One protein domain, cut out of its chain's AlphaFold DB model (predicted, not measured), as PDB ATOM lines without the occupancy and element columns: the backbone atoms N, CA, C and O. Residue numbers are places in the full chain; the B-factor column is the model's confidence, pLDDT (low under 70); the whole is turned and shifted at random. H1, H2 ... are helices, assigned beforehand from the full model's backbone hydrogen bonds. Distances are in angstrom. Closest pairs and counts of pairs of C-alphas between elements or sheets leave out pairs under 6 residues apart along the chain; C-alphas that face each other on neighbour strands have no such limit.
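Overview. This is residues 764 to 906 of the 909 residues of the protein "DNA-directed RNA polymerase" of Ascaris suum (UniProt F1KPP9). The long helix H4 runs through most of an elongated body, with H1 and then H2 returning beside it, one after the other along its length. At one end H3 packs steeply on H2, toward the other end lies the short hairpin of H5 and H6, H7 packs slantwise on H4, and the tail of residues 896 to 906, holding H8, sticks out free. The printed part has 143 residues with eight named helices, H1 to H8 in order, and no named strand; its class is all helix. It is loose, with a radius of gyration of the C-alphas of 19.1 A and spans of 58 by 33 by 31 A.

Along the chain. H4, residues 821 to 845, is 36.1 A long, from C-alpha 821 at (229.046, 164.138, 178.736) to C-alpha 845 at (194.658, 168.725, 188.850). H1, residues 769 to 782, is 19.8 A long and begins with C-alpha 769 at (188.624, 176.699, 187.066). H2 spans residues 785 to 794, 14.6 A, and H3 residues 802 to 813, 16.6 A. H5 is residues 858 to 864, H6 residues 871 to 879, 12.0 A long, H7 residues 882 to 888 and H8 residues 899 to 904.

Arrangement. H4 is the hub, touching H1, H2, H3 and H7. With residues 834 to 845 alone it touches H1, opposite ways at a shallow tilt of 15 degrees; the closest C-alphas, of Arg 775 and Ile 841, are 5.5 A apart. With residues 825 to 833 alone it touches H2, opposite ways at 36 degrees, only just a steep tilt; the closest C-alphas are those of Cys 793 and Leu 826, 6.1 A. H3 touches H2 at a steep tilt of 62 degrees, closest at the C-alphas of Val 790 and Ile 805, 7.0 A. H7 touches H4 at a steep tilt of 45 degrees, with the C-alphas of Lys 831 and Thr 887 closest at 6.0 A. H5 and H6 form a helical hairpin, the closest C-alphas being those of Ile 863 and Met 871, 6.4 A. H6 and H4 are close but not clearly touching. H8 touches no helix. Each O i to N i+4 pair is within hydrogen-bond range in H1, H2, H3, H5 and H6, against 19 of 21 in H4, 2 of 3 in H7 and 0 of 2 in H8, where 0 of 3 O i to N i+3 pairs are within range.

Size, cuts and confidence. The C-alphas of Pro 816 and Arg 856 are the two farthest apart, 58.6 A. The printed part has no cut. The link from H4 to H5, 12 residues, is long. Mean pLDDT of the printed part is 73.5; residues 816 to 819, 847 and 879 to 906 are under 70.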
ATOM      1  N   ASP A 764     184.790 164.284 181.514       88.19
ATOM      2  CA  ASP A 764     185.656 163.419 182.325       88.19
ATOM      3  C   ASP A 764     187.139 163.844 182.258       88.19
ATOM      4  O   ASP A 764     187.936 163.458 183.113       88.19
ATOM      5  N   ILE A 765     187.500 164.670 181.272       87.50
ATOM      6  CA  ILE A 765     188.862 165.173 181.035       87.50
ATOM      7  C   ILE A 765     189.039 166.603 181.565       87.50
ATOM      8  O   ILE A 765     190.149 167.045 181.862       87.50
ATOM      9  N   LEU A 766     187.949 167.357 181.689       87.62
ATOM     10  CA  LEU A 766     188.014 168.769 182.040       87.62
ATOM     11  C   LEU A 766     188.370 169.001 183.516       87.62
ATOM     12  O   LEU A 766     187.946 168.282 184.424       87.62
ATOM     13  N   VAL A 767     189.116 170.082 183.743       88.12
ATOM     14  CA  VAL A 767     189.597 170.530 185.055       88.12
ATOM     15  C   VAL A 767     188.771 171.724 185.538       88.12
ATOM     16  O   VAL A 767     188.360 172.581 184.757       88.12
ATOM     17  N   ASN A 768     188.551 171.808 186.846       89.94
ATOM     18  CA  ASN A 768     187.892 172.928 187.507       89.94
ATOM     19  C   ASN A 768     188.690 174.229 187.345       89.94
ATOM     20  O   ASN A 768     189.917 174.238 187.424       89.94
ATOM     21  N   LYS A 769     187.994 175.372 187.248       89.31
ATOM     22  CA  LYS A 769     188.624 176.699 187.066       89.31
ATOM     23  C   LYS A 769     189.705 177.018 188.113       89.31
ATOM     24  O   LYS A 769     190.720 177.629 187.784       89.31
ATOM     25  N   LYS A 770     189.514 176.591 189.370       89.31
ATOM     26  CA  LYS A 770     190.493 176.773 190.461       89.31
ATOM     27  C   LYS A 770     191.796 176.015 190.186       89.31
ATOM     28  O   LYS A 770     192.870 176.606 190.282       89.31
ATOM     29  N   ALA A 771     191.686 174.742 189.811       87.19
ATOM     30  CA  ALA A 771     192.827 173.894 189.487       87.19
ATOM     31  C   ALA A 771     193.507 174.343 188.180       87.19
ATOM     32  O   ALA A 771     194.731 174.435 188.138       87.19
ATOM     33  N   ASP A 772     192.748 174.768 187.162       87.75
ATOM     34  CA  ASP A 772     193.315 175.342 185.931       87.75
ATOM     35  C   ASP A 772     194.106 176.638 186.196       87.75
ATOM     36  O   ASP A 772     195.192 176.840 185.649       87.75
ATOM     37  N   LYS A 773     193.623 177.507 187.096       90.69
ATOM     38  CA  LYS A 773     194.361 178.715 187.501       90.69
ATOM     39  C   LYS A 773     195.692 178.367 188.173       90.69
ATOM     40  O   LYS A 773     196.688 179.042 187.911       90.69
ATOM     41  N   GLN A 774     195.719 177.335 189.017       87.44
ATOM     42  CA  GLN A 774     196.944 176.845 189.650       87.44
ATOM     43  C   GLN A 774     197.894 176.230 188.617       87.44
ATOM     44  O   GLN A 774     199.047 176.647 188.545       87.44
ATOM     45  N   ARG A 775     197.393 175.363 187.733       85.69
ATOM     46  CA  ARG A 775     198.143 174.806 186.598       85.69
ATOM     47  C   ARG A 775     198.810 175.900 185.759       85.69
ATOM     48  O   ARG A 775     200.017 175.871 185.549       85.69
ATOM     49  N   LYS A 776     198.053 176.925 185.348       86.62
ATOM     50  CA  LYS A 776     198.563 178.067 184.566       86.62
ATOM     51  C   LYS A 776     199.605 178.907 185.307       86.62
ATOM     52  O   LYS A 776     200.381 179.605 184.657       86.62
ATOM     53  N   ARG A 777     199.600 178.928 186.644       89.75
ATOM     54  CA  ARG A 777     200.654 179.591 187.434       89.75
ATOM     55  C   ARG A 777     201.944 178.779 187.391       89.75
ATOM     56  O   ARG A 777     202.986 179.352 187.104       89.75
ATOM     57  N   VAL A 778     201.852 177.465 187.586       86.50
ATOM     58  CA  VAL A 778     203.016 176.570 187.552       86.50
ATOM     59  C   VAL A 778     203.656 176.541 186.158       86.50
ATOM     60  O   VAL A 778     204.865 176.698 186.050       86.50
ATOM     61  N   ILE A 779     202.863 176.479 185.079       85.12
ATOM     62  CA  ILE A 779     203.384 176.536 183.695       85.12
ATOM     63  C   ILE A 779     204.126 177.855 183.414       85.12
ATOM     64  O   ILE A 779     205.141 177.865 182.722       85.12
ATOM     65  N   ARG A 780     203.651 178.982 183.961       87.38
ATOM     66  CA  ARG A 780     204.347 180.271 183.826       87.38
ATOM     67  C   ARG A 780     205.691 180.294 184.553       87.38
ATOM     68  O   ARG A 780     206.611 180.924 184.047       87.38
ATOM     69  N   ALA A 781     205.799 179.623 185.699       86.06
ATOM     70  CA  ALA A 781     207.067 179.461 186.407       86.06
ATOM     71  C   ALA A 781     208.019 178.521 185.647       86.06
ATOM     72  O   ALA A 781     209.192 178.842 185.490       86.06
ATOM     73  N   LEU A 782     207.498 177.424 185.088       84.00
ATOM     74  CA  LEU A 782     208.267 176.460 184.293       84.00
ATOM     75  C   LEU A 782     208.953 177.105 183.079       84.00
ATOM     76  O   LEU A 782     210.087 176.772 182.770       84.00
ATOM     77  N   ARG A 783     208.324 178.082 182.416       82.06
ATOM     78  CA  ARG A 783     208.949 178.789 181.279       82.06
ATOM     79  C   ARG A 783     210.198 179.602 181.644       82.06
ATOM     80  O   ARG A 783     210.893 180.038 180.738       82.06
ATOM     81  N   LYS A 784     210.457 179.835 182.934       83.25
ATOM     82  CA  LYS A 784     211.594 180.631 183.419       83.25
ATOM     83  C   LYS A 784     212.734 179.788 183.990       83.25
ATOM     84  O   LYS A 784     213.790 180.336 184.251       83.25
ATOM     85  N   CYS A 785     212.543 178.480 184.176       82.38
ATOM     86  CA  CYS A 785     213.518 177.651 184.885       82.38
ATOM     87  C   CYS A 785     214.704 177.184 184.027       82.38
ATOM     88  O   CYS A 785     215.616 176.574 184.570       82.38
ATOM     89  N   GLY A 786     214.675 177.396 182.704       81.12
ATOM     90  CA  GLY A 786     215.734 176.929 181.801       81.12
ATOM     91  C   GLY A 786     217.087 177.555 182.130       81.12
ATOM     92  O   GLY A 786     218.053 176.831 182.357       81.12
ATOM     93  N   ASP A 787     217.122 178.881 182.247       82.25
ATOM     94  CA  ASP A 787     218.342 179.638 182.548       82.25
ATOM     95  C   ASP A 787     218.916 179.248 183.923       82.25
ATOM     96  O   ASP A 787     220.123 179.057 184.059       82.25
ATOM     97  N   ASP A 788     218.052 179.033 184.922       82.12
ATOM     98  CA  ASP A 788     218.454 178.599 186.269       82.12
ATOM     99  C   ASP A 788     219.136 177.221 186.253       82.12
ATOM    100  O   ASP A 788     220.119 176.999 186.955       82.12
ATOM    101  N   VAL A 789     218.638 176.286 185.436       84.44
ATOM    102  CA  VAL A 789     219.215 174.938 185.314       84.44
ATOM    103  C   VAL A 789     220.593 174.985 184.663       84.44
ATOM    104  O   VAL A 789     221.487 174.260 185.093       84.44
ATOM    105  N   VAL A 790     220.783 175.833 183.648       82.94
ATOM    106  CA  VAL A 790     222.091 175.999 182.998       82.94
ATOM    107  C   VAL A 790     223.103 176.567 183.998       82.94
ATOM    108  O   VAL A 790     224.207 176.034 184.108       82.94
ATOM    109  N   LYS A 791     222.707 177.571 184.792       84.81
ATOM    110  CA  LYS A 791     223.554 178.143 185.851       84.81
ATOM    111  C   LYS A 791     223.944 177.104 186.906       84.81
ATOM    112  O   LYS A 791     225.125 176.951 187.204       84.81
ATOM    113  N   GLU A 792     222.971 176.338 187.406       82.94
ATOM    114  CA  GLU A 792     223.193 175.255 188.378       82.94
ATOM    115  C   GLU A 792     224.078 174.125 187.810       82.94
ATOM    116  O   GLU A 792     224.853 173.520 188.551       82.94
ATOM    117  N   CYS A 793     223.968 173.814 186.514       83.69
ATOM    118  CA  CYS A 793     224.696 172.709 185.884       83.69
ATOM    119  C   CYS A 793     226.175 173.029 185.641       83.69
ATOM    120  O   CYS A 793     227.019 172.151 185.812       83.69
ATOM    121  N   PHE A 794     226.485 174.266 185.244       83.12
ATOM    122  CA  PHE A 794     227.846 174.690 184.897       83.12
ATOM    123  C   PHE A 794     228.522 175.552 185.974       83.12
ATOM    124  O   PHE A 794     229.647 175.997 185.770       83.12
ATOM    125  N   GLY A 795     227.868 175.766 187.122       80.62
ATOM    126  CA  GLY A 795     228.443 176.499 188.253       80.62
ATOM    127  C   GLY A 795     228.625 177.995 187.990       80.62
ATOM    128  O   GLY A 795     229.624 178.563 188.417       80.62
ATOM    129  N   LEU A 796     227.688 178.617 187.266       82.12
ATOM    130  CA  LEU A 796     227.681 180.062 187.013       82.12
ATOM    131  C   LEU A 796     227.051 180.827 188.187       82.12
ATOM    132  O   LEU A 796     226.147 180.315 188.851       82.12
ATOM    133  N   ASP A 797     227.477 182.075 188.393       77.69
ATOM    134  CA  ASP A 797     226.901 182.964 189.410       77.69
ATOM    135  C   ASP A 797     225.412 183.267 189.151       77.69
ATOM    136  O   ASP A 797     224.923 183.261 188.015       77.69
ATOM    137  N   THR A 798     224.659 183.570 190.218       70.69
ATOM    138  CA  THR A 798     223.206 183.812 190.127       70.69
ATOM    139  C   THR A 798     222.852 184.981 189.209       70.69
ATOM    140  O   THR A 798     221.809 184.939 188.550       70.69
ATOM    141  N   ASP A 799     223.757 185.950 189.072       75.38
ATOM    142  CA  ASP A 799     223.598 187.157 188.256       75.38
ATOM    143  C   ASP A 799     224.266 187.061 186.870       75.38
ATOM    144  O   ASP A 799     224.314 188.058 186.149       75.38
ATOM    145  N   ALA A 800     224.738 185.871 186.466       72.50
ATOM    146  CA  ALA A 800     225.388 185.649 185.170       72.50
ATOM    147  C   ALA A 800     224.547 186.172 183.992       72.50
ATOM    148  O   ALA A 800     223.325 185.952 183.919       72.50
ATOM    149  N   SER A 801     225.218 186.863 183.068       77.31
ATOM    150  CA  SER A 801     224.588 187.525 181.925       77.31
ATOM    151  C   SER A 801     224.067 186.507 180.896       77.31
ATOM    152  O   SER A 801     224.585 185.398 180.766       77.31
ATOM    153  N   GLN A 802     223.042 186.863 180.107       75.44
ATOM    154  CA  GLN A 802     222.523 185.951 179.068       75.44
ATOM    155  C   GLN A 802     223.562 185.586 177.991       75.44
ATOM    156  O   GLN A 802     223.396 184.576 177.304       75.44
ATOM    157  N   ASN A 803     224.625 186.382 177.847       77.56
ATOM    158  CA  ASN A 803     225.718 186.085 176.928       77.56
ATOM    159  C   ASN A 803     226.613 184.964 177.478       77.56
ATOM    160  O   ASN A 803     226.873 184.010 176.756       77.56
ATOM    161  N   GLU A 804     226.954 184.988 178.771       76.50
ATOM    162  CA  GLU A 804     227.727 183.917 179.428       76.50
ATOM    163  C   GLU A 804     227.009 182.561 179.374       76.50
ATOM    164  O   GLU A 804     227.612 181.538 179.058       76.50
ATOM    165  N   ILE A 805     225.694 182.548 179.612       80.75
ATOM    166  CA  ILE A 805     224.861 181.338 179.505       80.75
ATOM    167  C   ILE A 805     224.919 180.758 178.082       80.75
ATOM    168  O   ILE A 805     224.990 179.541 177.899       80.75
ATOM    169  N   ARG A 806     224.885 181.630 177.066       80.88
ATOM    170  CA  ARG A 806     224.949 181.234 175.656       80.88
ATOM    171  C   ARG A 806     226.322 180.680 175.294       80.88
ATOM    172  O   ARG A 806     226.373 179.669 174.602       80.88
ATOM    173  N   ASP A 807     227.392 181.299 175.778       78.31
ATOM    174  CA  ASP A 807     228.766 180.882 175.496       78.31
ATOM    175  C   ASP A 807     229.085 179.527 176.140       78.31
ATOM    176  O   ASP A 807     229.659 178.651 175.493       78.31
ATOM    177  N   VAL A 808     228.625 179.297 177.374       80.12
ATOM    178  CA  VAL A 808     228.772 178.004 178.059       80.12
ATOM    179  C   VAL A 808     227.948 176.910 177.380       80.12
ATOM    180  O   VAL A 808     228.448 175.804 177.177       80.12
ATOM    181  N   MET A 809     226.712 177.208 176.963       78.69
ATOM    182  CA  MET A 809     225.933 176.257 176.166       78.69
ATOM    183  C   MET A 809     226.602 175.970 174.817       78.69
ATOM    184  O   MET A 809     226.714 174.807 174.438       78.69
ATOM    185  N   ALA A 810     227.094 176.988 174.109       79.25
ATOM    186  CA  ALA A 810     227.813 176.806 172.851       79.25
ATOM    187  C   ALA A 810     229.080 175.958 173.046       79.25
ATOM    188  O   ALA A 810     229.329 175.059 172.248       79.25
ATOM    189  N   GLY A 811     229.831 176.165 174.130       76.62
ATOM    190  CA  GLY A 811     230.989 175.344 174.488       76.62
ATOM    191  C   GLY A 811     230.632 173.889 174.814       76.62
ATOM    192  O   GLY A 811     231.372 172.981 174.443       76.62
ATOM    193  N   ALA A 812     229.479 173.651 175.450       75.50
ATOM    194  CA  ALA A 812     228.989 172.306 175.746       75.50
ATOM    195  C   ALA A 812     228.539 171.540 174.487       75.50
ATOM    196  O   ALA A 812     228.793 170.342 174.393       75.50
ATOM    197  N   TYR A 813     227.905 172.214 173.517       76.00
ATOM    198  CA  TYR A 813     227.441 171.597 172.263       76.00
ATOM    199  C   TYR A 813     228.524 171.517 171.174       76.00
ATOM    200  O   TYR A 813     228.519 170.579 170.381       76.00
ATOM    201  N   CYS A 814     229.461 172.466 171.132       72.62
ATOM    202  CA  CYS A 814     230.524 172.551 170.123       72.62
ATOM    203  C   CYS A 814     231.883 172.066 170.656       72.62
ATOM    204  O   CYS A 814     232.926 172.585 170.255       72.62
ATOM    205  N   ASN A 815     231.894 171.096 171.575       70.75
ATOM    206  CA  ASN A 815     233.131 170.562 172.141       70.75
ATOM    207  C   ASN A 815     233.942 169.809 171.055       70.75
ATOM    208  O   ASN A 815     233.487 168.770 170.567       70.75
ATOM    209  N   PRO A 816     235.159 170.262 170.689       59.50
ATOM    210  CA  PRO A 816     235.946 169.684 169.593       59.50
ATOM    211  C   PRO A 816     236.426 168.243 169.847       59.50
ATOM    212  O   PRO A 816     236.900 167.592 168.921       59.50
ATOM    213  N   ARG A 817     236.302 167.731 171.082       62.28
ATOM    214  CA  ARG A 817     236.635 166.339 171.443       62.28
ATOM    215  C   ARG A 817     235.493 165.340 171.215       62.28
ATOM    216  O   ARG A 817     235.725 164.144 171.352       62.28
ATOM    217  N   GLY A 818     234.282 165.804 170.882       60.81
ATOM    218  CA  GLY A 818     233.113 164.937 170.674       60.81
ATOM    219  C   GLY A 818     232.604 164.242 171.946       60.81
ATOM    220  O   GLY A 818     231.972 163.191 171.868       60.81
ATOM    221  N   GLU A 819     232.911 164.782 173.130       64.25
ATOM    222  CA  GLU A 819     232.462 164.229 174.410       64.25
ATOM    223  C   GLU A 819     231.061 164.752 174.774       64.25
ATOM    224  O   GLU A 819     230.911 165.861 175.286       64.25
ATOM    225  N   ASP A 820     230.033 163.922 174.584       70.19
ATOM    226  CA  ASP A 820     228.624 164.246 174.889       70.19
ATOM    227  C   ASP A 820     228.302 164.370 176.397       70.19
ATOM    228  O   ASP A 820     227.146 164.566 176.782       70.19
ATOM    229  N   GLN A 821     229.286 164.225 177.290       77.19
ATOM    230  CA  GLN A 821     229.046 164.138 178.736       77.19
ATOM    231  C   GLN A 821     228.414 165.412 179.313       77.19
ATOM    232  O   GLN A 821     227.498 165.322 180.129       77.19
ATOM    233  N   SER A 822     228.852 166.593 178.873       74.31
ATOM    234  CA  SER A 822     228.330 167.881 179.355       74.31
ATOM    235  C   SER A 822     226.871 168.107 178.942       74.31
ATOM    236  O   SER A 822     226.063 168.575 179.745       74.31
ATOM    237  N   VAL A 823     226.508 167.705 177.721       78.88
ATOM    238  CA  VAL A 823     225.125 167.764 177.220       78.88
ATOM    239  C   VAL A 823     224.244 166.761 177.971       78.88
ATOM    240  O   VAL A 823     223.161 167.109 178.433       78.88
ATOM    241  N   GLN A 824     224.736 165.540 178.205       80.31
ATOM    242  CA  GLN A 824     224.018 164.531 178.991       80.31
ATOM    243  C   GLN A 824     223.768 164.974 180.442       80.31
ATOM    244  O   GLN A 824     222.703 164.695 181.003       80.31
ATOM    245  N   GLN A 825     224.727 165.671 181.060       82.12
ATOM    246  CA  GLN A 825     224.577 166.234 182.404       82.12
ATOM    247  C   GLN A 825     223.522 167.346 182.441       82.12
ATOM    248  O   GLN A 825     222.656 167.331 183.322       82.12
ATOM    249  N   LEU A 826     223.542 168.258 181.463       83.00
ATOM    250  CA  LEU A 826     222.540 169.316 181.331       83.00
ATOM    251  C   LEU A 826     221.130 168.735 181.155       83.00
ATOM    252  O   LEU A 826     220.202 169.123 181.870       83.00
ATOM    253  N   ASP A 827     220.979 167.743 180.279       81.12
ATOM    254  CA  ASP A 827     219.716 167.040 180.043       81.12
ATOM    255  C   ASP A 827     219.174 166.382 181.310       81.12
ATOM    256  O   ASP A 827     217.974 166.446 181.598       81.12
ATOM    257  N   PHE A 828     220.048 165.736 182.082       83.62
ATOM    258  CA  PHE A 828     219.669 165.098 183.337       83.62
ATOM    259  C   PHE A 828     219.145 166.124 184.351       83.62
ATOM    260  O   PHE A 828     218.065 165.931 184.917       83.62
ATOM    261  N   ARG A 829     219.856 167.246 184.531       83.62
ATOM    262  CA  ARG A 829     219.451 168.328 185.449       83.62
ATOM    263  C   ARG A 829     218.153 169.001 185.012       83.62
ATOM    264  O   ARG A 829     217.277 169.252 185.842       83.62
ATOM    265  N   MET A 830     217.982 169.213 183.710       84.25
ATOM    266  CA  MET A 830     216.751 169.752 183.137       84.25
ATOM    267  C   MET A 830     215.565 168.820 183.400       84.25
ATOM    268  O   MET A 830     214.525 169.267 183.888       84.25
ATOM    269  N   LYS A 831     215.726 167.508 183.184       82.75
ATOM    270  CA  LYS A 831     214.691 166.513 183.516       82.75
ATOM    271  C   LYS A 831     214.335 166.526 185.001       82.75
ATOM    272  O   LYS A 831     213.152 166.497 185.337       82.75
ATOM    273  N   GLU A 832     215.323 166.600 185.891       85.75
ATOM    274  CA  GLU A 832     215.089 166.635 187.340       85.75
ATOM    275  C   GLU A 832     214.258 167.862 187.757       85.75
ATOM    276  O   GLU A 832     213.282 167.735 188.504       85.75
ATOM    277  N   LYS A 833     214.591 169.052 187.234       85.19
ATOM    278  CA  LYS A 833     213.850 170.289 187.527       85.19
ATOM    279  C   LYS A 833     212.431 170.251 186.948       85.19
ATOM    280  O   LYS A 833     211.478 170.608 187.643       85.19
ATOM    281  N   LEU A 834     212.270 169.774 185.710       83.12
ATOM    282  CA  LEU A 834     210.968 169.669 185.042       83.12
ATOM    283  C   LEU A 834     210.028 168.673 185.737       83.12
ATOM    284  O   LEU A 834     208.826 168.938 185.844       83.12
ATOM    285  N   ASN A 835     210.557 167.571 186.279       83.25
ATOM    286  CA  ASN A 835     209.763 166.592 187.027       83.25
ATOM    287  C   ASN A 835     209.082 167.215 188.259       83.25
ATOM    288  O   ASN A 835     207.901 166.952 188.491       83.25
ATOM    289  N   LYS A 836     209.754 168.124 188.984       86.50
ATOM    290  CA  LYS A 836     209.174 168.829 190.149       86.50
ATOM    291  C   LYS A 836     207.942 169.654 189.764       86.50
ATOM    292  O   LYS A 836     206.923 169.630 190.454       86.50
ATOM    293  N   PHE A 837     207.998 170.358 188.633       84.25
ATOM    294  CA  PHE A 837     206.851 171.115 188.122       84.25
ATOM    295  C   PHE A 837     205.719 170.198 187.644       84.25
ATOM    296  O   PHE A 837     204.546 170.492 187.888       84.25
ATOM    297  N   SER A 838     206.058 169.070 187.010       82.31
ATOM    298  CA  SER A 838     205.088 168.043 186.616       82.31
ATOM    299  C   SER A 838     204.320 167.502 187.831       82.31
ATOM    300  O   SER A 838     203.091 167.465 187.823       82.31
ATOM    301  N   GLU A 839     205.005 167.191 188.935       83.50
ATOM    302  CA  GLU A 839     204.387 166.741 190.193       83.50
ATOM    303  C   GLU A 839     203.465 167.794 190.834       83.50
ATOM    304  O   GLU A 839     202.363 167.473 191.297       83.50
ATOM    305  N   GLN A 840     203.860 169.072 190.819       84.06
ATOM    306  CA  GLN A 840     203.015 170.175 191.300       84.06
ATOM    307  C   GLN A 840     201.737 170.333 190.468       84.06
ATOM    308  O   GLN A 840     200.655 170.582 191.002       84.06
ATOM    309  N   ILE A 841     201.844 170.174 189.149       82.56
ATOM    310  CA  ILE A 841     200.696 170.217 188.241       82.56
ATOM    311  C   ILE A 841     199.785 168.997 188.464       82.56
ATOM    312  O   ILE A 841     198.561 169.151 188.542       82.56
ATOM    313  N   ASN A 842     200.378 167.811 188.632       81.94
ATOM    314  CA  ASN A 842     199.676 166.559 188.903       81.94
ATOM    315  C   ASN A 842     198.835 166.656 190.176       81.94
ATOM    316  O   ASN A 842     197.622 166.459 190.121       81.94
ATOM    317  N   SER A 843     199.462 167.034 191.291       82.31
ATOM    318  CA  SER A 843     198.800 167.178 192.595       82.31
ATOM    319  C   SER A 843     197.686 168.231 192.602       82.31
ATOM    320  O   SER A 843     196.698 168.072 193.320       82.31
ATOM    321  N   ALA A 844     197.796 169.281 191.779       82.56
ATOM    322  CA  ALA A 844     196.764 170.307 191.657       82.56
ATOM    323  C   ALA A 844     195.532 169.848 190.855       82.56
ATOM    324  O   ALA A 844     194.413 170.277 191.150       82.56
ATOM    325  N   CYS A 845     195.718 169.021 189.820       79.88
ATOM    326  CA  CYS A 845     194.658 168.725 188.850       79.88
ATOM    327  C   CYS A 845     194.017 167.342 189.017       79.88
ATOM    328  O   CYS A 845     192.812 167.218 188.807       79.88
ATOM    329  N   VAL A 846     194.768 166.310 189.409       77.94
ATOM    330  CA  VAL A 846     194.272 164.929 189.520       77.94
ATOM    331  C   VAL A 846     194.604 164.389 190.918       77.94
ATOM    332  O   VAL A 846     195.760 164.459 191.322       77.94
ATOM    333  N   PRO A 847     193.645 163.825 191.681       69.62
ATOM    334  CA  PRO A 847     192.275 163.471 191.291       69.62
ATOM    335  C   PRO A 847     191.204 164.532 191.612       69.62
ATOM    336  O   PRO A 847     190.106 164.469 191.067       69.62
ATOM    337  N   THR A 848     191.481 165.496 192.494       77.00
ATOM    338  CA  THR A 848     190.466 166.420 193.047       77.00
ATOM    339  C   THR A 848     190.164 167.631 192.164       77.00
ATOM    340  O   THR A 848     189.122 168.267 192.322       77.00
ATOM    341  N   GLY A 849     191.062 167.970 191.240       80.50
ATOM    342  CA  GLY A 849     190.921 169.129 190.362       80.50
ATOM    343  C   GLY A 849     189.993 168.908 189.166       80.50
ATOM    344  O   GLY A 849     189.682 169.880 188.484       80.50
ATOM    345  N   LEU A 850     189.529 167.684 188.911       86.31
ATOM    346  CA  LEU A 850     188.647 167.345 187.787       86.31
ATOM    347  C   LEU A 850     187.199 167.806 188.024       86.31
ATOM    348  O   LEU A 850     186.728 167.840 189.161       86.31
ATOM    349  N   ILE A 851     186.474 168.126 186.944       86.62
ATOM    350  CA  ILE A 851     185.043 168.486 187.019       86.62
ATOM    351  C   ILE A 851     184.222 167.313 187.557       86.62
ATOM    352  O   ILE A 851     183.381 167.481 188.441       86.62
ATOM    353  N   ARG A 852     184.473 166.111 187.034       87.38
ATOM    354  CA  ARG A 852     183.888 164.868 187.542       87.38
ATOM    355  C   ARG A 852     184.916 164.132 188.382       87.38
ATOM    356  O   ARG A 852     186.023 163.868 187.913       87.38
ATOM    357  N   SER A 853     184.526 163.750 189.591       84.62
ATOM    358  CA  SER A 853     185.327 162.902 190.470       84.62
ATOM    359  C   SER A 853     185.005 161.421 190.264       84.62
ATOM    360  O   SER A 853     183.950 161.043 189.743       84.62
ATOM    361  N   PHE A 854     185.907 160.557 190.716       86.69
ATOM    362  CA  PHE A 854     185.613 159.138 190.899       86.69
ATOM    363  C   PHE A 854     184.426 158.966 191.880       86.69
ATOM    364  O   PHE A 854     184.306 159.771 192.808       86.69
ATOM    365  N   PRO A 855     183.518 157.984 191.695       86.38
ATOM    366  CA  PRO A 855     183.453 156.966 190.634       86.38
ATOM    367  C   PRO A 855     182.680 157.398 189.370       86.38
ATOM    368  O   PRO A 855     182.497 156.602 188.456       86.38
ATOM    369  N   ARG A 856     182.191 158.644 189.289       88.19
ATOM    370  CA  ARG A 856     181.408 159.125 188.128       88.19
ATOM    371  C   ARG A 856     182.271 159.441 186.907       88.19
ATOM    372  O   ARG A 856     181.767 159.441 185.791       88.19
ATOM    373  N   ASN A 857     183.548 159.739 187.122       90.31
ATOM    374  CA  ASN A 857     184.508 159.987 186.055       90.31
ATOM    375  C   ASN A 857     184.946 158.667 185.404       90.31
ATOM    376  O   ASN A 857     185.680 157.885 186.012       90.31
ATOM    377  N   ALA A 858     184.521 158.442 184.162       91.75
ATOM    378  CA  ALA A 858     184.793 157.210 183.429       91.75
ATOM    379  C   ALA A 858     186.287 156.981 183.148       91.75
ATOM    380  O   ALA A 858     186.777 155.863 183.304       91.75
ATOM    381  N   LEU A 859     187.038 158.036 182.806       91.06
ATOM    382  CA  LEU A 859     188.480 157.943 182.558       91.06
ATOM    383  C   LEU A 859     189.231 157.495 183.822       91.06
ATOM    384  O   LEU A 859     190.054 156.581 183.775       91.06
ATOM    385  N   GLN A 860     188.901 158.094 184.969       89.56
ATOM    386  CA  GLN A 860     189.476 157.702 186.258       89.56
ATOM    387  C   GLN A 860     189.049 156.288 186.662       89.56
ATOM    388  O   GLN A 860     189.879 155.517 187.137       89.56
ATOM    389  N   MET A 861     187.787 155.913 186.427       91.44
ATOM    390  CA  MET A 861     187.306 154.548 186.658       91.44
ATOM    391  C   MET A 861     188.124 153.521 185.874       91.44
ATOM    392  O   MET A 861     188.557 152.528 186.455       91.44
ATOM    393  N   MET A 862     188.392 153.756 184.588       93.00
ATOM    394  CA  MET A 862     189.176 152.837 183.753       93.00
ATOM    395  C   MET A 862     190.616 152.675 184.251       93.00
ATOM    396  O   MET A 862     191.131 151.557 184.314       93.00
ATOM    397  N   ILE A 863     191.259 153.779 184.630       91.75
ATOM    398  CA  ILE A 863     192.668 153.787 185.025       91.75
ATOM    399  C   ILE A 863     192.855 153.186 186.420       91.75
ATOM    400  O   ILE A 863     193.678 152.286 186.602       91.75
ATOM    401  N   LEU A 864     192.074 153.646 187.402       90.94
ATOM    402  CA  LEU A 864     192.224 153.242 188.802       90.94
ATOM    403  C   LEU A 864     191.785 151.791 189.043       90.94
ATOM    404  O   LEU A 864     192.395 151.103 189.855       90.94
ATOM    405  N   SER A 865     190.794 151.293 188.295       91.25
ATOM    406  CA  SER A 865     190.418 149.866 188.315       91.25
ATOM    407  C   SER A 865     191.413 148.964 187.573       91.25
ATOM    408  O   SER A 865     191.396 147.740 187.721       91.25
ATOM    409  N   GLY A 866     192.300 149.548 186.759       91.12
ATOM    410  CA  GLY A 866     193.257 148.824 185.928       91.12
ATOM    411  C   GLY A 866     192.672 148.238 184.640       91.12
ATOM    412  O   GLY A 866     193.315 147.371 184.048       91.12
ATOM    413  N   SER A 867     191.497 148.699 184.210       92.06
ATOM    414  CA  SER A 867     190.841 148.306 182.959       92.06
ATOM    415  C   SER A 867     191.685 148.654 181.726       92.06
ATOM    416  O   SER A 867     192.095 147.756 180.984       92.06
ATOM    417  N   LYS A 868     191.979 149.946 181.525       91.62
ATOM    418  CA  LYS A 868     192.785 150.452 180.405       91.62
ATOM    419  C   LYS A 868     193.368 151.826 180.739       91.62
ATOM    420  O   LYS A 868     192.698 152.661 181.338       91.62
ATOM    421  N   GLY A 869     194.604 152.054 180.300       89.06
ATOM    422  CA  GLY A 869     195.348 153.286 180.561       89.06
ATOM    423  C   GLY A 869     196.051 153.299 181.921       89.06
ATOM    424  O   GLY A 869     195.850 152.433 182.771       89.06
ATOM    425  N   THR A 870     196.913 154.294 182.104       88.19
ATOM    426  CA  THR A 870     197.641 154.569 183.348       88.19
ATOM    427  C   THR A 870     197.387 156.002 183.801       88.19
ATOM    428  O   THR A 870     196.865 156.818 183.037       88.19
ATOM    429  N   MET A 871     197.786 156.337 185.033       82.62
ATOM    430  CA  MET A 871     197.693 157.718 185.521       82.62
ATOM    431  C   MET A 871     198.432 158.693 184.602       82.62
ATOM    432  O   MET A 871     197.915 159.773 184.346       82.62
ATOM    433  N   VAL A 872     199.553 158.273 184.008       82.44
ATOM    434  CA  VAL A 872     200.312 159.070 183.034       82.44
ATOM    435  C   VAL A 872     199.460 159.426 181.813       82.44
ATOM    436  O   VAL A 872     199.483 160.568 181.367       82.44
ATOM    437  N   ASN A 873     198.636 158.498 181.310       84.06
ATOM    438  CA  ASN A 873     197.725 158.786 180.198       84.06
ATOM    439  C   ASN A 873     196.683 159.844 180.586       84.06
ATOM    440  O   ASN A 873     196.447 160.773 179.821       84.06
ATOM    441  N   SER A 874     196.083 159.738 181.781       81.12
ATOM    442  CA  SER A 874     195.157 160.775 182.262       81.12
ATOM    443  C   SER A 874     195.853 162.119 182.404       81.12
ATOM    444  O   SER A 874     195.248 163.138 182.093       81.12
ATOM    445  N   MET A 875     197.094 162.127 182.885       78.50
ATOM    446  CA  MET A 875     197.882 163.343 183.040       78.50
ATOM    447  C   MET A 875     198.109 163.994 181.672       78.50
ATOM    448  O   MET A 875     197.722 165.136 181.469       78.50
ATOM    449  N   GLN A 876     198.631 163.259 180.692       77.12
ATOM    450  CA  GLN A 876     198.903 163.796 179.353       77.12
ATOM    451  C   GLN A 876     197.656 164.368 178.670       77.12
ATOM    452  O   GLN A 876     197.710 165.450 178.088       77.12
ATOM    453  N   VAL A 877     196.522 163.676 178.793       78.25
ATOM    454  CA  VAL A 877     195.244 164.126 178.225       78.25
ATOM    455  C   VAL A 877     194.751 165.410 178.901       78.25
ATOM    456  O   VAL A 877     194.201 166.288 178.243       78.25
ATOM    457  N   VAL A 878     194.981 165.550 180.207       72.12
ATOM    458  CA  VAL A 878     194.602 166.746 180.969       72.12
ATOM    459  C   VAL A 878     195.577 167.907 180.734       72.12
ATOM    460  O   VAL A 878     195.151 169.061 180.765       72.12
ATOM    461  N   PHE A 879     196.869 167.649 180.510       64.94
ATOM    462  CA  PHE A 879     197.922 168.672 180.567       64.94
ATOM    463  C   PHE A 879     198.341 169.304 179.239       64.94
ATOM    464  O   PHE A 879     198.986 170.347 179.307       64.94
ATOM    465  N   LEU A 880     197.909 168.779 178.082       53.84
ATOM    466  CA  LEU A 880     198.499 169.083 176.764       53.84
ATOM    467  C   LEU A 880     199.998 168.703 176.721       53.84
ATOM    468  O   LEU A 880     200.762 168.850 177.670       53.84
ATOM    469  N   SER A 881     200.396 168.117 175.603       47.03
ATOM    470  CA  SER A 881     201.563 167.256 175.357       47.03
ATOM    471  C   SER A 881     202.964 167.896 175.434       47.03
ATOM    472  O   SER A 881     203.924 167.291 174.963       47.03
ATOM    473  N   ASP A 882     203.127 169.068 176.047       43.22
ATOM    474  CA  ASP A 882     204.366 169.852 175.913       43.22
ATOM    475  C   ASP A 882     205.503 169.393 176.844       43.22
ATOM    476  O   ASP A 882     206.674 169.528 176.506       43.22
ATOM    477  N   ILE A 883     205.197 168.791 178.000       46.12
ATOM    478  CA  ILE A 883     206.236 168.397 178.977       46.12
ATOM    479  C   ILE A 883     206.848 167.024 178.643       46.12
ATOM    480  O   ILE A 883     208.026 166.787 178.896       46.12
ATOM    481  N   SER A 884     206.085 166.107 178.032       40.69
ATOM    482  CA  SER A 884     206.537 164.721 177.805       40.69
ATOM    483  C   SER A 884     207.568 164.581 176.680       40.69
ATOM    484  O   SER A 884     208.464 163.738 176.780       40.69
ATOM    485  N   ILE A 885     207.473 165.422 175.641       43.00
ATOM    486  CA  ILE A 885     208.429 165.454 174.519       43.00
ATOM    487  C   ILE A 885     209.823 165.869 175.021       43.00
ATOM    488  O   ILE A 885     210.830 165.338 174.561       43.00
ATOM    489  N   ILE A 886     209.877 166.709 176.058       39.09
ATOM    490  CA  ILE A 886     211.118 167.205 176.669       39.09
ATOM    491  C   ILE A 886     211.680 166.220 177.712       39.09
ATOM    492  O   ILE A 886     212.780 166.401 178.193       39.09
ATOM    493  N   THR A 887     210.996 165.135 178.083       36.62
ATOM    494  CA  THR A 887     211.559 164.148 179.038       36.62
ATOM    495  C   THR A 887     212.013 162.847 178.379       36.62
ATOM    496  O   THR A 887     213.017 162.266 178.799       36.62
ATOM    497  N   ALA A 888     211.326 162.403 177.321       33.59
ATOM    498  CA  ALA A 888     211.653 161.159 176.620       33.59
ATOM    499  C   ALA A 888     212.671 161.348 175.480       33.59
ATOM    500  O   ALA A 888     213.384 160.404 175.148       33.59
ATOM    501  N   SER A 889     212.780 162.559 174.921       32.44
ATOM    502  CA  SER A 889     213.491 162.797 173.656       32.44
ATOM    503  C   SER A 889     214.695 163.732 173.762       32.44
ATOM    504  O   SER A 889     215.183 164.167 172.728       32.44
ATOM    505  N   VAL A 890     215.195 164.064 174.957       40.19
ATOM    506  CA  VAL A 890     216.295 165.055 175.061       40.19
ATOM    507  C   VAL A 890     217.602 164.551 174.448       40.19
ATOM    508  O   VAL A 890     218.275 165.307 173.769       40.19
ATOM    509  N   GLN A 891     217.844 163.234 174.463       38.59
ATOM    510  CA  GLN A 891     218.954 162.635 173.709       38.59
ATOM    511  C   GLN A 891     218.793 162.712 172.173       38.59
ATOM    512  O   GLN A 891     219.675 162.264 171.448       38.59
ATOM    513  N   ARG A 892     217.654 163.190 171.648       36.66
ATOM    514  CA  ARG A 892     217.301 163.139 170.217       36.66
ATOM    515  C   ARG A 892     216.474 164.320 169.704       36.66
ATOM    516  O   ARG A 892     215.868 164.203 168.640       36.66
ATOM    517  N   ILE A 893     216.474 165.473 170.366       43.22
ATOM    518  CA  ILE A 893     216.275 166.700 169.589       43.22
ATOM    519  C   ILE A 893     217.642 166.979 168.973       43.22
ATOM    520  O   ILE A 893     218.438 167.728 169.522       43.22
ATOM    521  N   GLY A 894     217.952 166.269 167.882       39.28
ATOM    522  CA  GLY A 894     219.126 166.579 167.081       39.28
ATOM    523  C   GLY A 894     219.023 168.045 166.681       39.28
ATOM    524  O   GLY A 894     218.097 168.429 165.965       39.28
ATOM    525  N   LEU A 895     219.942 168.865 167.182       43.44
ATOM    526  CA  LEU A 895     220.047 170.287 166.849       43.44
ATOM    527  C   LEU A 895     220.391 170.524 165.366       43.44
ATOM    528  O   LEU A 895     220.402 171.667 164.919       43.44
ATOM    529  N   ASP A 896     220.551 169.461 164.576       37.06
ATOM    530  CA  ASP A 896     220.791 169.508 163.131       37.06
ATOM    531  C   ASP A 896     219.592 170.024 162.307       37.06
ATOM    532  O   ASP A 896     219.740 170.298 161.120       37.06
ATOM    533  N   PHE A 897     218.409 170.220 162.911       30.58
ATOM    534  CA  PHE A 897     217.205 170.727 162.222       30.58
ATOM    535  C   PHE A 897     216.650 172.058 162.764       30.58
ATOM    536  O   PHE A 897     215.474 172.368 162.577       30.58
ATOM    537  N   ILE A 898     217.486 172.886 163.400       32.94
ATOM    538  CA  ILE A 898     217.157 174.289 163.725       32.94
ATOM    539  C   ILE A 898     217.988 175.348 162.943       32.94
ATOM    540  O   ILE A 898     217.808 176.534 163.205       32.94
ATOM    541  N   PRO A 899     218.794 175.060 161.891       27.28
ATOM    542  CA  PRO A 899     219.261 176.149 161.019       27.28
ATOM    543  C   PRO A 899     218.143 176.737 160.139       27.28
ATOM    544  O   PRO A 899     218.229 177.886 159.714       27.28
ATOM    545  N   THR A 900     217.071 175.985 159.860       28.56
ATOM    546  CA  THR A 900     216.058 176.391 158.865       28.56
ATOM    547  C   THR A 900     214.934 177.258 159.436       28.56
ATOM    548  O   THR A 900     214.320 178.019 158.694       28.56
ATOM    549  N   PHE A 901     214.671 177.206 160.747       26.14
ATOM    550  CA  PHE A 901     213.587 177.997 161.349       26.14
ATOM    551  C   PHE A 901     214.022 179.422 161.726       26.14
ATOM    552  O   PHE A 901     213.221 180.347 161.642       26.14
ATOM    553  N   VAL A 902     215.305 179.631 162.049       27.38
ATOM    554  CA  VAL A 902     215.861 180.969 162.336       27.38
ATOM    555  C   VAL A 902     216.093 181.778 161.050       27.38
ATOM    556  O   VAL A 902     216.038 183.007 161.074       27.38
ATOM    557  N   TRP A 903     216.267 181.110 159.904       26.77
ATOM    558  CA  TRP A 903     216.402 181.782 158.605       26.77
ATOM    559  C   TRP A 903     215.064 182.294 158.039       26.77
ATOM    560  O   TRP A 903     215.046 183.290 157.322       26.77
ATOM    561  N   LEU A 904     213.935 181.677 158.408       26.62
ATOM    562  CA  LEU A 904     212.596 182.065 157.939       26.62
ATOM    563  C   LEU A 904     211.943 183.196 158.751       26.62
ATOM    564  O   LEU A 904     211.000 183.818 158.276       26.62
ATOM    565  N   THR A 905     212.455 183.525 159.939       27.95
ATOM    566  CA  THR A 905     211.954 184.653 160.749       27.95
ATOM    567  C   THR A 905     212.719 185.963 160.546       27.95
ATOM    568  O   THR A 905     212.343 186.970 161.135       27.95
ATOM    569  N   ARG A 906     213.762 185.987 159.704       28.22
ATOM    570  CA  ARG A 906     214.476 187.222 159.315       28.22
ATOM    571  C   ARG A 906     214.024 187.814 157.976       28.22
ATOM    572  O   ARG A 906     214.527 188.860 157.589       28.22
TER     573      ARG A 906